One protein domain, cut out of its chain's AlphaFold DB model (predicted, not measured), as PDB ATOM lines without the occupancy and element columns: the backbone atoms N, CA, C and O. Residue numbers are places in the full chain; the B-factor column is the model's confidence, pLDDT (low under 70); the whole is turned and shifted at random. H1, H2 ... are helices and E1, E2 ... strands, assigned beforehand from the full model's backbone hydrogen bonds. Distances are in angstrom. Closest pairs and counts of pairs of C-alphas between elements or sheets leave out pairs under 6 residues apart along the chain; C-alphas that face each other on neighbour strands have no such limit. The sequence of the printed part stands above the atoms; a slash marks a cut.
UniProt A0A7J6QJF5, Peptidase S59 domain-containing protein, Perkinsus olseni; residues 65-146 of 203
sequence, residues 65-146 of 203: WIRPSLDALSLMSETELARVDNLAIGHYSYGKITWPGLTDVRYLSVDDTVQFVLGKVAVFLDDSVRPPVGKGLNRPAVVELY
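What this domain is: This is residues 65 to 146 of the 203 residues of the protein "Peptidase S59 domain-containing protein" of Perkinsus olseni (UniProt A0A7J6QJF5). A lopsided sandwich, two sheets partly face to face: the four-stranded sheet E1 E2 E3 E6 is the large wall, and the small hairpin E4 and E5 covers part of one face. Short helices H1 and H2 lie towards one end of the large sheet, and a long loop, residues 124 to 140, joins E5 to E6. The printed part has 82 residues in the order E1 H1 H2 E2 E3 H3 E4 E5 E6, class mixed; both sheets are antiparallel. It is compact, with a radius of gyration of the C-alphas of 12.2 A and spans of 36 by 27 by 20 A.

How they stand to each other: Start at E1, residues 65 to 67, an edge strand antiparallel to E2, residues 84 to 91: N 67 and O 88 are 2.7 A apart. Between them find H1, residues 70 to 74, and H2, residues 78 to 81, close but not clearly touching, with the closest C-alphas, of Leu 73 and Leu 81, 6.9 A apart. E2 forms a hairpin with E3, residues 95 to 103, where N 89 and O 97 are 2.9 A apart; E3 bends by 74 degrees at residue 100. After H3, residues 110 to 113, comes the hairpin of E4, residues 114 to 117, and E5, residues 120 to 123, with N 115 and O 122 2.9 A apart. The two sheets' best planes are 16 degrees apart. E6, residues 141 to 146, is antiparallel to E3, with N 98 and O 142 2.8 A apart. In H1 the O i to N i+4 pair is within hydrogen-bond range; H2 and H3 are too short for one.

Where its parts are: Find C-alpha 65 at (37.608, -4.887, 24.819). E2 covers 19.5 A, E3 19.6 A and E6 16.4 A, ending at C-alpha 146 at (24.485, 2.356, 21.912).

The domain as a whole: The C-alphas farthest apart, of Ser 77 and Gly 119, are 35.6 A apart. The printed part has no cut; the link from E5 to E6 is long, and residue 127 has a pLDDT under 70.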
ATOM      1  N   TRP A  65      36.541  -4.618  25.769       94.88
ATOM      2  CA  TRP A  65      37.608  -4.887  24.819       94.88
ATOM      3  C   TRP A  65      38.465  -3.640  24.601       94.88
ATOM      4  O   TRP A  65      38.038  -2.507  24.831       94.88
ATOM      5  N   ILE A  66      39.688  -3.856  24.121       95.00
ATOM      6  CA  ILE A  66      40.654  -2.810  23.783       95.00
ATOM      7  C   ILE A  66      41.260  -3.086  22.403       95.00
ATOM      8  O   ILE A  66      41.451  -4.242  22.011       95.00
ATOM      9  N   ARG A  67      41.529  -2.022  21.645       95.19
ATOM     10  CA  ARG A  67      42.254  -2.046  20.375       95.19
ATOM     11  C   ARG A  67      43.378  -1.009  20.365       95.19
ATOM     12  O   ARG A  67      43.081   0.153  20.622       95.19
ATOM     13  N   PRO A  68      44.621  -1.389  20.008       92.88
ATOM     14  CA  PRO A  68      45.113  -2.751  19.728       92.88
ATOM     15  C   PRO A  68      44.855  -3.745  20.876       92.88
ATOM     16  O   PRO A  68      44.642  -3.327  22.011       92.88
ATOM     17  N   SER A  69      44.770  -5.047  20.574       92.88
ATOM     18  CA  SER A  69      44.431  -6.063  21.585       92.88
ATOM     19  C   SER A  69      45.489  -6.135  22.685       92.88
ATOM     20  O   SER A  69      46.640  -5.759  22.464       92.88
ATOM     21  N   LEU A  70      45.130  -6.669  23.858       90.50
ATOM     22  CA  LEU A  70      46.093  -6.870  24.948       90.50
ATOM     23  C   LEU A  70      47.320  -7.679  24.511       90.50
ATOM     24  O   LEU A  70      48.437  -7.332  24.887       90.50
ATOM     25  N   ASP A  71      47.132  -8.695  23.669       90.12
ATOM     26  CA  ASP A  71      48.238  -9.491  23.132       90.12
ATOM     27  C   ASP A  71      49.172  -8.634  22.274       90.12
ATOM     28  O   ASP A  71      50.386  -8.665  22.468       90.12
ATOM     29  N   ALA A  72      48.621  -7.801  21.385       90.25
ATOM     30  CA  ALA A  72      49.415  -6.884  20.571       90.25
ATOM     31  C   ALA A  72      50.162  -5.861  21.440       90.25
ATOM     32  O   ALA A  72      51.342  -5.612  21.218       90.25
ATOM     33  N   LEU A  73      49.497  -5.317  22.463       90.75
ATOM     34  CA  LEU A  73      50.094  -4.384  23.420       90.75
ATOM     35  C   LEU A  73      51.202  -5.051  24.251       90.75
ATOM     36  O   LEU A  73      52.205  -4.419  24.557       90.75
ATOM     37  N   SER A  74      51.075  -6.337  24.582       89.81
ATOM     38  CA  SER A  74      52.096  -7.073  25.342       89.81
ATOM     39  C   SER A  74      53.397  -7.311  24.568       89.81
ATOM     40  O   SER A  74      54.443  -7.536  25.175       89.81
ATOM     41  N   LEU A  75      53.337  -7.245  23.235       90.19
ATOM     42  CA  LEU A  75      54.490  -7.374  22.343       90.19
ATOM     43  C   LEU A  75      55.181  -6.027  22.076       90.19
ATOM     44  O   LEU A  75      56.270  -6.003  21.507       90.19
ATOM     45  N   MET A  76      54.557  -4.916  22.475       89.50
ATOM     46  CA  MET A  76      55.092  -3.572  22.287       89.50
ATOM     47  C   MET A  76      56.164  -3.238  23.331       89.50
ATOM     48  O   MET A  76      56.084  -3.615  24.502       89.50
ATOM     49  N   SER A  77      57.170  -2.478  22.903       91.81
ATOM     50  CA  SER A  77      58.149  -1.851  23.794       91.81
ATOM     51  C   SER A  77      57.518  -0.736  24.632       91.81
ATOM     52  O   SER A  77      56.457  -0.203  24.303       91.81
ATOM     53  N   GLU A  78      58.209  -0.296  25.685       90.56
ATOM     54  CA  GLU A  78      57.752   0.837  26.505       90.56
ATOM     55  C   GLU A  78      57.477   2.095  25.661       90.56
ATOM     56  O   GLU A  78      56.466   2.774  25.846       90.56
ATOM     57  N   THR A  79      58.348   2.383  24.688       89.88
ATOM     58  CA  THR A  79      58.200   3.551  23.804       89.88
ATOM     59  C   THR A  79      56.969   3.477  22.905       89.88
ATOM     60  O   THR A  79      56.437   4.513  22.510       89.88
ATOM     61  N   GLU A  80      56.523   2.266  22.581       90.81
ATOM     62  CA  GLU A  80      55.337   2.025  21.758       90.81
ATOM     63  C   GLU A  80      54.067   2.095  22.592       90.81
ATOM     64  O   GLU A  80      53.110   2.739  22.174       90.81
ATOM     65  N   LEU A  81      54.087   1.539  23.809       91.50
ATOM     66  CA  LEU A  81      52.991   1.699  24.767       91.50
ATOM     67  C   LEU A  81      52.748   3.167  25.139       91.50
ATOM     68  O   LEU A  81      51.621   3.552  25.434       91.50
ATOM     69  N   ALA A  82      53.782   4.008  25.092       90.94
ATOM     70  CA  ALA A  82      53.638   5.443  25.306       90.94
ATOM     71  C   ALA A  82      52.987   6.192  24.123       90.94
ATOM     72  O   ALA A  82      52.671   7.377  24.248       90.94
ATOM     73  N   ARG A  83      52.854   5.551  22.952       92.62
ATOM     74  CA  ARG A  83      52.468   6.185  21.681       92.62
ATOM     75  C   ARG A  83      51.584   5.264  20.839       92.62
ATOM     76  O   ARG A  83      51.806   5.114  19.639       92.62
ATOM     77  N   VAL A  84      50.584   4.649  21.462       93.44
ATOM     78  CA  VAL A  84      49.631   3.784  20.763       93.44
ATOM     79  C   VAL A  84      48.697   4.647  19.932       93.44
ATOM     80  O   VAL A  84      47.969   5.480  20.468       93.44
ATOM     81  N   ASP A  85      48.735   4.461  18.619       93.69
ATOM     82  CA  ASP A  85      47.873   5.195  17.705       93.69
ATOM     83  C   ASP A  85      46.454   4.616  17.674       93.69
ATOM     84  O   ASP A  85      46.272   3.398  17.727       93.69
ATOM     85  N   ASN A  86      45.461   5.501  17.554       93.38
ATOM     86  CA  ASN A  86      44.047   5.150  17.389       93.38
ATOM     87  C   ASN A  86      43.541   4.132  18.427       93.38
ATOM     88  O   ASN A  86      42.840   3.169  18.100       93.38
ATOM     89  N   LEU A  87      43.899   4.358  19.693       96.00
ATOM     90  CA  LEU A  87      43.444   3.539  20.810       96.00
ATOM     91  C   LEU A  87      41.913   3.542  20.874       96.00
ATOM     92  O   LEU A  87      41.293   4.604  20.917       96.00
ATOM     93  N   ALA A  88      41.303   2.365  20.960       95.81
ATOM     94  CA  ALA A  88      39.877   2.228  21.212       95.81
ATOM     95  C   ALA A  88      39.617   1.293  22.391       95.81
ATOM     96  O   ALA A  88      40.209   0.222  22.486       95.81
ATOM     97  N   ILE A  89      38.709   1.691  23.273       95.31
ATOM     98  CA  ILE A  89      38.234   0.884  24.398       95.31
ATOM     99  C   ILE A  89      36.720   0.829  24.285       95.31
ATOM    100  O   ILE A  89      36.084   1.859  24.068       95.31
ATOM    101  N   GLY A  90      36.127  -0.349  24.426       93.81
ATOM    102  CA  GLY A  90      34.683  -0.489  24.335       93.81
ATOM    103  C   GLY A  90      34.117  -1.552  25.248       93.81
ATOM    104  O   GLY A  90      34.839  -2.368  25.808       93.81
ATOM    105  N   HIS A  91      32.799  -1.516  25.368       94.00
ATOM    106  CA  HIS A  91      31.979  -2.507  26.033       94.00
ATOM    107  C   HIS A  91      30.944  -3.023  25.034       94.00
ATOM    108  O   HIS A  91      30.226  -2.230  24.418       94.00
ATOM    109  N   TYR A  92      30.832  -4.345  24.886       88.94
ATOM    110  CA  TYR A  92      30.029  -4.970  23.826       88.94
ATOM    111  C   TYR A  92      28.563  -4.514  23.808       88.94
ATOM    112  O   TYR A  92      27.966  -4.417  22.741       88.94
ATOM    113  N   SER A  93      27.989  -4.201  24.972       88.88
ATOM    114  CA  SER A  93      26.580  -3.793  25.086       88.88
ATOM    115  C   SER A  93      26.327  -2.286  25.118       88.88
ATOM    116  O   SER A  93      25.183  -1.879  24.941       88.88
ATOM    117  N   TYR A  94      27.344  -1.457  25.367       88.62
ATOM    118  CA  TYR A  94      27.120  -0.041  25.699       88.62
ATOM    119  C   TYR A  94      27.759   0.929  24.716       88.62
ATOM    120  O   TYR A  94      27.225   2.024  24.538       88.62
ATOM    121  N   GLY A  95      28.864   0.554  24.072       91.94
ATOM    122  CA  GLY A  95      29.534   1.430  23.122       91.94
ATOM    123  C   GLY A  95      31.050   1.345  23.177       91.94
ATOM    124  O   GLY A  95      31.627   0.376  23.669       91.94
ATOM    125  N   LYS A  96      31.708   2.379  22.660       95.00
ATOM    126  CA  LYS A  96      33.163   2.514  22.641       95.00
ATOM    127  C   LYS A  96      33.610   3.969  22.713       95.00
ATOM    128  O   LYS A  96      32.881   4.885  22.345       95.00
ATOM    129  N   ILE A  97      34.849   4.162  23.135       95.12
ATOM    130  CA  ILE A  97      35.582   5.418  23.044       95.12
ATOM    131  C   ILE A  97      36.805   5.177  22.163       95.12
ATOM    132  O   ILE A  97      37.456   4.135  22.250       95.12
ATOM    133  N   THR A  98      37.110   6.129  21.292       96.31
ATOM    134  CA  THR A  98      38.291   6.108  20.433       96.31
ATOM    135  C   THR A  98      39.084   7.388  20.628       96.31
ATOM    136  O   THR A  98      38.556   8.484  20.457       96.31
ATOM    137  N   TRP A  99      40.360   7.243  20.958       94.69
ATOM    138  CA  TRP A  99      41.319   8.329  21.084       94.69
ATOM    139  C   TRP A  99      42.139   8.416  19.794       94.69
ATOM    140  O   TRP A  99      43.048   7.604  19.601       94.69
ATOM    141  N   PRO A 100      41.818   9.356  18.888       92.81
ATOM    142  CA  PRO A 100      42.608   9.547  17.682       92.81
ATOM    143  C   PRO A 100      44.020  10.038  18.033       92.81
ATOM    144  O   PRO A 100      44.199  10.904  18.893       92.81
ATOM    145  N   GLY A 101      45.024   9.505  17.337       92.25
ATOM    146  CA  GLY A 101      46.429   9.849  17.547       92.25
ATOM    147  C   GLY A 101      47.122   9.071  18.675       92.25
ATOM    148  O   GLY A 101      46.593   8.118  19.245       92.25
ATOM    149  N   LEU A 102      48.348   9.501  18.993       92.69
ATOM    150  CA  LEU A 102      49.309   8.756  19.818       92.69
ATOM    151  C   LEU A 102      49.035   8.862  21.316       92.69
ATOM    152  O   LEU A 102      49.358   9.884  21.923       92.69
ATOM    153  N   THR A 103      48.514   7.804  21.925       92.50
ATOM    154  CA  THR A 103      48.062   7.769  23.320       92.50
ATOM    155  C   THR A 103      48.976   6.914  24.197       92.50
ATOM    156  O   THR A 103      49.378   5.821  23.809       92.50
ATOM    157  N   ASP A 104      49.307   7.421  25.389       91.94
ATOM    158  CA  ASP A 104      50.073   6.672  26.391       91.94
ATOM    159  C   ASP A 104      49.131   5.753  27.168       91.94
ATOM    160  O   ASP A 104      48.189   6.226  27.809       91.94
ATOM    161  N   VAL A 105      49.383   4.447  27.091       91.88
ATOM    162  CA  VAL A 105      48.591   3.411  27.769       91.88
ATOM    163  C   VAL A 105      49.378   2.689  28.858       91.88
ATOM    164  O   VAL A 105      48.895   1.710  29.421       91.88
ATOM    165  N   ARG A 106      50.598   3.126  29.183       91.06
ATOM    166  CA  ARG A 106      51.396   2.450  30.211       91.06
ATOM    167  C   ARG A 106      50.676   2.482  31.559       91.06
ATOM    168  O   ARG A 106      50.120   3.504  31.951       91.06
ATOM    169  N   TYR A 107      50.718   1.356  32.268       89.56
ATOM    170  CA  TYR A 107      50.083   1.154  33.576       89.56
ATOM    171  C   TYR A 107      48.555   1.326  33.583       89.56
ATOM    172  O   TYR A 107      47.955   1.419  34.654       89.56
ATOM    173  N   LEU A 108      47.911   1.347  32.414       90.00
ATOM    174  CA  LEU A 108      46.472   1.542  32.308       90.00
ATOM    175  C   LEU A 108      45.711   0.314  32.822       90.00
ATOM    176  O   LEU A 108      45.837  -0.785  32.279       90.00
ATOM    177  N   SER A 109      44.871   0.516  33.832       90.69
ATOM    178  CA  SER A 109      43.835  -0.444  34.212       90.69
ATOM    179  C   SER A 109      42.527  -0.002  33.572       90.69
ATOM    180  O   SER A 109      41.944   1.004  33.979       90.69
ATOM    181  N   VAL A 110      42.102  -0.698  32.518       89.88
ATOM    182  CA  VAL A 110      40.928  -0.301  31.730       89.88
ATOM    183  C   VAL A 110      39.666  -0.340  32.591       89.88
ATOM    184  O   VAL A 110      38.896   0.617  32.557       89.88
ATOM    185  N   ASP A 111      39.514  -1.384  33.409       87.12
ATOM    186  CA  ASP A 111      38.352  -1.593  34.283       87.12
ATOM    187  C   ASP A 111      38.185  -0.476  35.327       87.12
ATOM    188  O   ASP A 111      37.070  -0.080  35.652       87.12
ATOM    189  N   ASP A 112      39.300   0.053  35.838       86.19
ATOM    190  CA  ASP A 112      39.284   1.103  36.865       86.19
ATOM    191  C   ASP A 112      39.157   2.507  36.248       86.19
ATOM    192  O   ASP A 112      38.736   3.459  36.907       86.19
ATOM    193  N   THR A 113      39.553   2.654  34.979       85.88
ATOM    194  CA  THR A 113      39.627   3.960  34.315       85.88
ATOM    195  C   THR A 113      38.364   4.284  33.532       85.88
ATOM    196  O   THR A 113      37.974   5.448  33.487       85.88
ATOM    197  N   VAL A 114      37.734   3.300  32.889       87.75
ATOM    198  CA  VAL A 114      36.586   3.519  32.004       87.75
ATOM    199  C   VAL A 114      35.402   2.703  32.488       87.75
ATOM    200  O   VAL A 114      35.461   1.479  32.534       87.75
ATOM    201  N   GLN A 115      34.294   3.384  32.764       88.06
ATOM    202  CA  GLN A 115      33.040   2.748  33.130       88.06
ATOM    203  C   GLN A 115      31.969   3.061  32.091       88.06
ATOM    204  O   GLN A 115      31.615   4.220  31.864       88.06
ATOM    205  N   PHE A 116      31.422   2.010  31.486       85.94
ATOM    206  CA  PHE A 116      30.264   2.112  30.610       85.94
ATOM    207  C   PHE A 116      28.982   1.823  31.389       85.94
ATOM    208  O   PHE A 116      28.899   0.861  32.148       85.94
ATOM    209  N   VAL A 117      27.968   2.654  31.168       83.19
ATOM    210  CA  VAL A 117      26.611   2.491  31.696       83.19
ATOM    211  C   VAL A 117      25.637   2.713  30.539       83.19
ATOM    212  O   VAL A 117      25.983   3.297  29.511       83.19
ATOM    213  N   LEU A 118      24.395   2.252  30.668       79.56
ATOM    214  CA  LEU A 118      23.382   2.484  29.645       79.56
ATOM    215  C   LEU A 118      23.245   3.988  29.332       79.56
ATOM    216  O   LEU A 118      22.829   4.778  30.179       79.56
ATOM    217  N   GLY A 119      23.603   4.368  28.105       74.38
ATOM    218  CA  GLY A 119      23.552   5.749  27.624       74.38
ATOM    219  C   GLY A 119      24.566   6.705  28.249       74.38
ATOM    220  O   GLY A 119      24.433   7.911  28.050       74.38
ATOM    221  N   LYS A 120      25.565   6.205  28.988       81.12
ATOM    222  CA  LYS A 120      26.604   7.030  29.614       81.12
ATOM    223  C   LYS A 120      27.958   6.341  29.613       81.12
ATOM    224  O   LYS A 120      28.065   5.119  29.655       81.12
ATOM    225  N   VAL A 121      29.006   7.147  29.648       83.94
ATOM    226  CA  VAL A 121      30.359   6.671  29.904       83.94
ATOM    227  C   VAL A 121      31.058   7.643  30.839       83.94
ATOM    228  O   VAL A 121      30.890   8.854  30.712       83.94
ATOM    229  N   ALA A 122      31.809   7.105  31.789       82.75
ATOM    230  CA  ALA A 122      32.678   7.865  32.671       82.75
ATOM    231  C   ALA A 122      34.123   7.423  32.433       82.75
ATOM    232  O   ALA A 122      34.408   6.227  32.349       82.75
ATOM    233  N   VAL A 123      35.024   8.394  32.314       78.19
ATOM    234  CA  VAL A 123      36.469   8.167  32.237       78.19
ATOM    235  C   VAL A 123      37.078   8.880  33.436       78.19
ATOM    236  O   VAL A 123      36.898  10.088  33.575       78.19
ATOM    237  N   PHE A 124      37.775   8.121  34.281       81.38
ATOM    238  CA  PHE A 124      38.222   8.467  35.634       81.38
ATOM    239  C   PHE A 124      37.072   8.541  36.650       81.38
ATOM    240  O   PHE A 124      36.249   9.451  36.624       81.38
ATOM    241  N   LEU A 125      37.034   7.571  37.567       71.25
ATOM    242  CA  LEU A 125      36.077   7.543  38.681       71.25
ATOM    243  C   LEU A 125      36.471   8.497  39.821       71.25
ATOM    244  O   LEU A 125      35.614   8.912  40.595       71.25
ATOM    245  N   ASP A 126      37.757   8.836  39.914       70.88
ATOM    246  CA  ASP A 126      38.323   9.741  40.910       70.88
ATOM    247  C   ASP A 126      39.221  10.777  40.211       70.88
ATOM    248  O   ASP A 126      39.958  10.465  39.271       70.88
ATOM    249  N   ASP A 127      39.167  12.022  40.677       67.88
ATOM    250  CA  ASP A 127      40.024  13.108  40.207       67.88
ATOM    251  C   ASP A 127      41.499  12.852  40.558       67.88
ATOM    252  O   ASP A 127      42.385  13.301  39.829       67.88
ATOM    253  N   SER A 128      41.777  12.081  41.618       70.88
ATOM    254  CA  SER A 128      43.141  11.734  42.043       70.88
ATOM    255  C   SER A 128      43.916  10.919  41.000       70.88
ATOM    256  O   SER A 128      45.145  11.004  40.930       70.88
ATOM    257  N   VAL A 129      43.205  10.163  40.156       73.25
ATOM    258  CA  VAL A 129      43.786   9.335  39.090       73.25
ATOM    259  C   VAL A 129      43.735  10.010  37.717       73.25
ATOM    260  O   VAL A 129      44.260   9.458  36.747       73.25
ATOM    261  N   ARG A 130      43.131  11.205  37.610       77.75
ATOM    262  CA  ARG A 130      43.036  11.941  36.345       77.75
ATOM    263  C   ARG A 130      44.395  12.570  36.000       77.75
ATOM    264  O   ARG A 130      44.871  13.449  36.717       77.75
ATOM    265  N   PRO A 131      45.024  12.197  34.870       80.12
ATOM    266  CA  PRO A 131      46.254  12.835  34.429       80.12
ATOM    267  C   PRO A 131      45.985  14.265  33.918       80.12
ATOM    268  O   PRO A 131      44.852  14.591  33.550       80.12
ATOM    269  N   PRO A 132      47.018  15.123  33.819       80.75
ATOM    270  CA  PRO A 132      46.894  16.440  33.194       80.75
ATOM    271  C   PRO A 132      46.304  16.369  31.779       80.75
ATOM    272  O   PRO A 132      46.515  15.387  31.065       80.75
ATOM    273  N   VAL A 133      45.615  17.431  31.354       80.56
ATOM    274  CA  VAL A 133      45.045  17.525  29.999       80.56
ATOM    275  C   VAL A 133      46.139  17.295  28.944       80.56
ATOM    276  O   VAL A 133      47.248  17.819  29.043       80.56
ATOM    277  N   GLY A 134      45.835  16.461  27.952       77.19
ATOM    278  CA  GLY A 134      46.743  16.007  26.897       77.19
ATOM    279  C   GLY A 134      47.555  14.750  27.238       77.19
ATOM    280  O   GLY A 134      48.159  14.160  26.337       77.19
ATOM    281  N   LYS A 135      47.564  14.289  28.496       80.75
ATOM    282  CA  LYS A 135      48.299  13.086  28.924       80.75
ATOM    283  C   LYS A 135      47.377  11.884  29.114       80.75
ATOM    284  O   LYS A 135      46.237  12.024  29.549       80.75
ATOM    285  N   GLY A 136      47.899  10.692  28.816       85.56
ATOM    286  CA  GLY A 136      47.139   9.442  28.907       85.56
ATOM    287  C   GLY A 136      45.800   9.549  28.175       85.56
ATOM    288  O   GLY A 136      45.746  10.086  27.067       85.56
ATOM    289  N   LEU A 137      44.721   9.114  28.830       86.88
ATOM    290  CA  LEU A 137      43.361   9.185  28.285       86.88
ATOM    291  C   LEU A 137      42.680  10.559  28.441       86.88
ATOM    292  O   LEU A 137      41.621  10.761  27.850       86.88
ATOM    293  N   ASN A 138      43.256  11.518  29.183       86.69
ATOM    294  CA  ASN A 138      42.664  12.851  29.364       86.69
ATOM    295  C   ASN A 138      42.972  13.767  28.170       86.69
ATOM    296  O   ASN A 138      43.790  14.680  28.254       86.69
ATOM    297  N   ARG A 139      42.370  13.479  27.021       90.00
ATOM    298  CA  ARG A 139      42.651  14.125  25.731       90.00
ATOM    299  C   ARG A 139      41.432  14.009  24.805       90.00
ATOM    300  O   ARG A 139      40.495  13.295  25.175       90.00
ATOM    301  N   PRO A 140      41.461  14.612  23.600       92.38
ATOM    302  CA  PRO A 140      40.333  14.526  22.690       92.38
ATOM    303  C   PRO A 140      39.992  13.082  22.332       92.38
ATOM    304  O   PRO A 140      40.881  12.278  22.036       92.38
ATOM    305  N   ALA A 141      38.703  12.764  22.342       93.94
ATOM    306  CA  ALA A 141      38.201  11.430  22.060       93.94
ATOM    307  C   ALA A 141      36.851  11.484  21.346       93.94
ATOM    308  O   ALA A 141      36.066  12.416  21.513       93.94
ATOM    309  N   VAL A 142      36.576  10.455  20.553       96.00
ATOM    310  CA  VAL A 142      35.276  10.216  19.934       96.00
ATOM    311  C   VAL A 142      34.567   9.139  20.733       96.00
ATOM    312  O   VAL A 142      35.066   8.021  20.861       96.00
ATOM    313  N   VAL A 143      33.400   9.478  21.261       94.50
ATOM    314  CA  VAL A 143      32.540   8.576  22.018       94.50
ATOM    315  C   VAL A 143      31.418   8.088  21.108       94.50
ATOM    316  O   VAL A 143      30.819   8.862  20.363       94.50
ATOM    317  N   GLU A 144      31.145   6.790  21.160       95.25
ATOM    318  CA  GLU A 144      30.065   6.118  20.448       95.25
ATOM    319  C   GLU A 144      29.277   5.276  21.457       95.25
ATOM    320  O   GLU A 144      29.802   4.289  21.964       95.25
ATOM    321  N   LEU A 145      28.038   5.659  21.770       92.56
ATOM    322  CA  LEU A 145      27.177   4.955  22.727       92.56
ATOM    323  C   LEU A 145      25.987   4.307  22.024       92.56
ATOM    324  O   LEU A 145      25.331   4.939  21.199       92.56
ATOM    325  N   TYR A 146      25.658   3.075  22.405       90.88
ATOM    326  CA  TYR A 146      24.485   2.356  21.912       90.88
ATOM    327  C   TYR A 146      23.245   2.802  22.695       90.88
ATOM    328  O   TYR A 146      22.987   2.355  23.814       90.88
TER     329      TYR A 146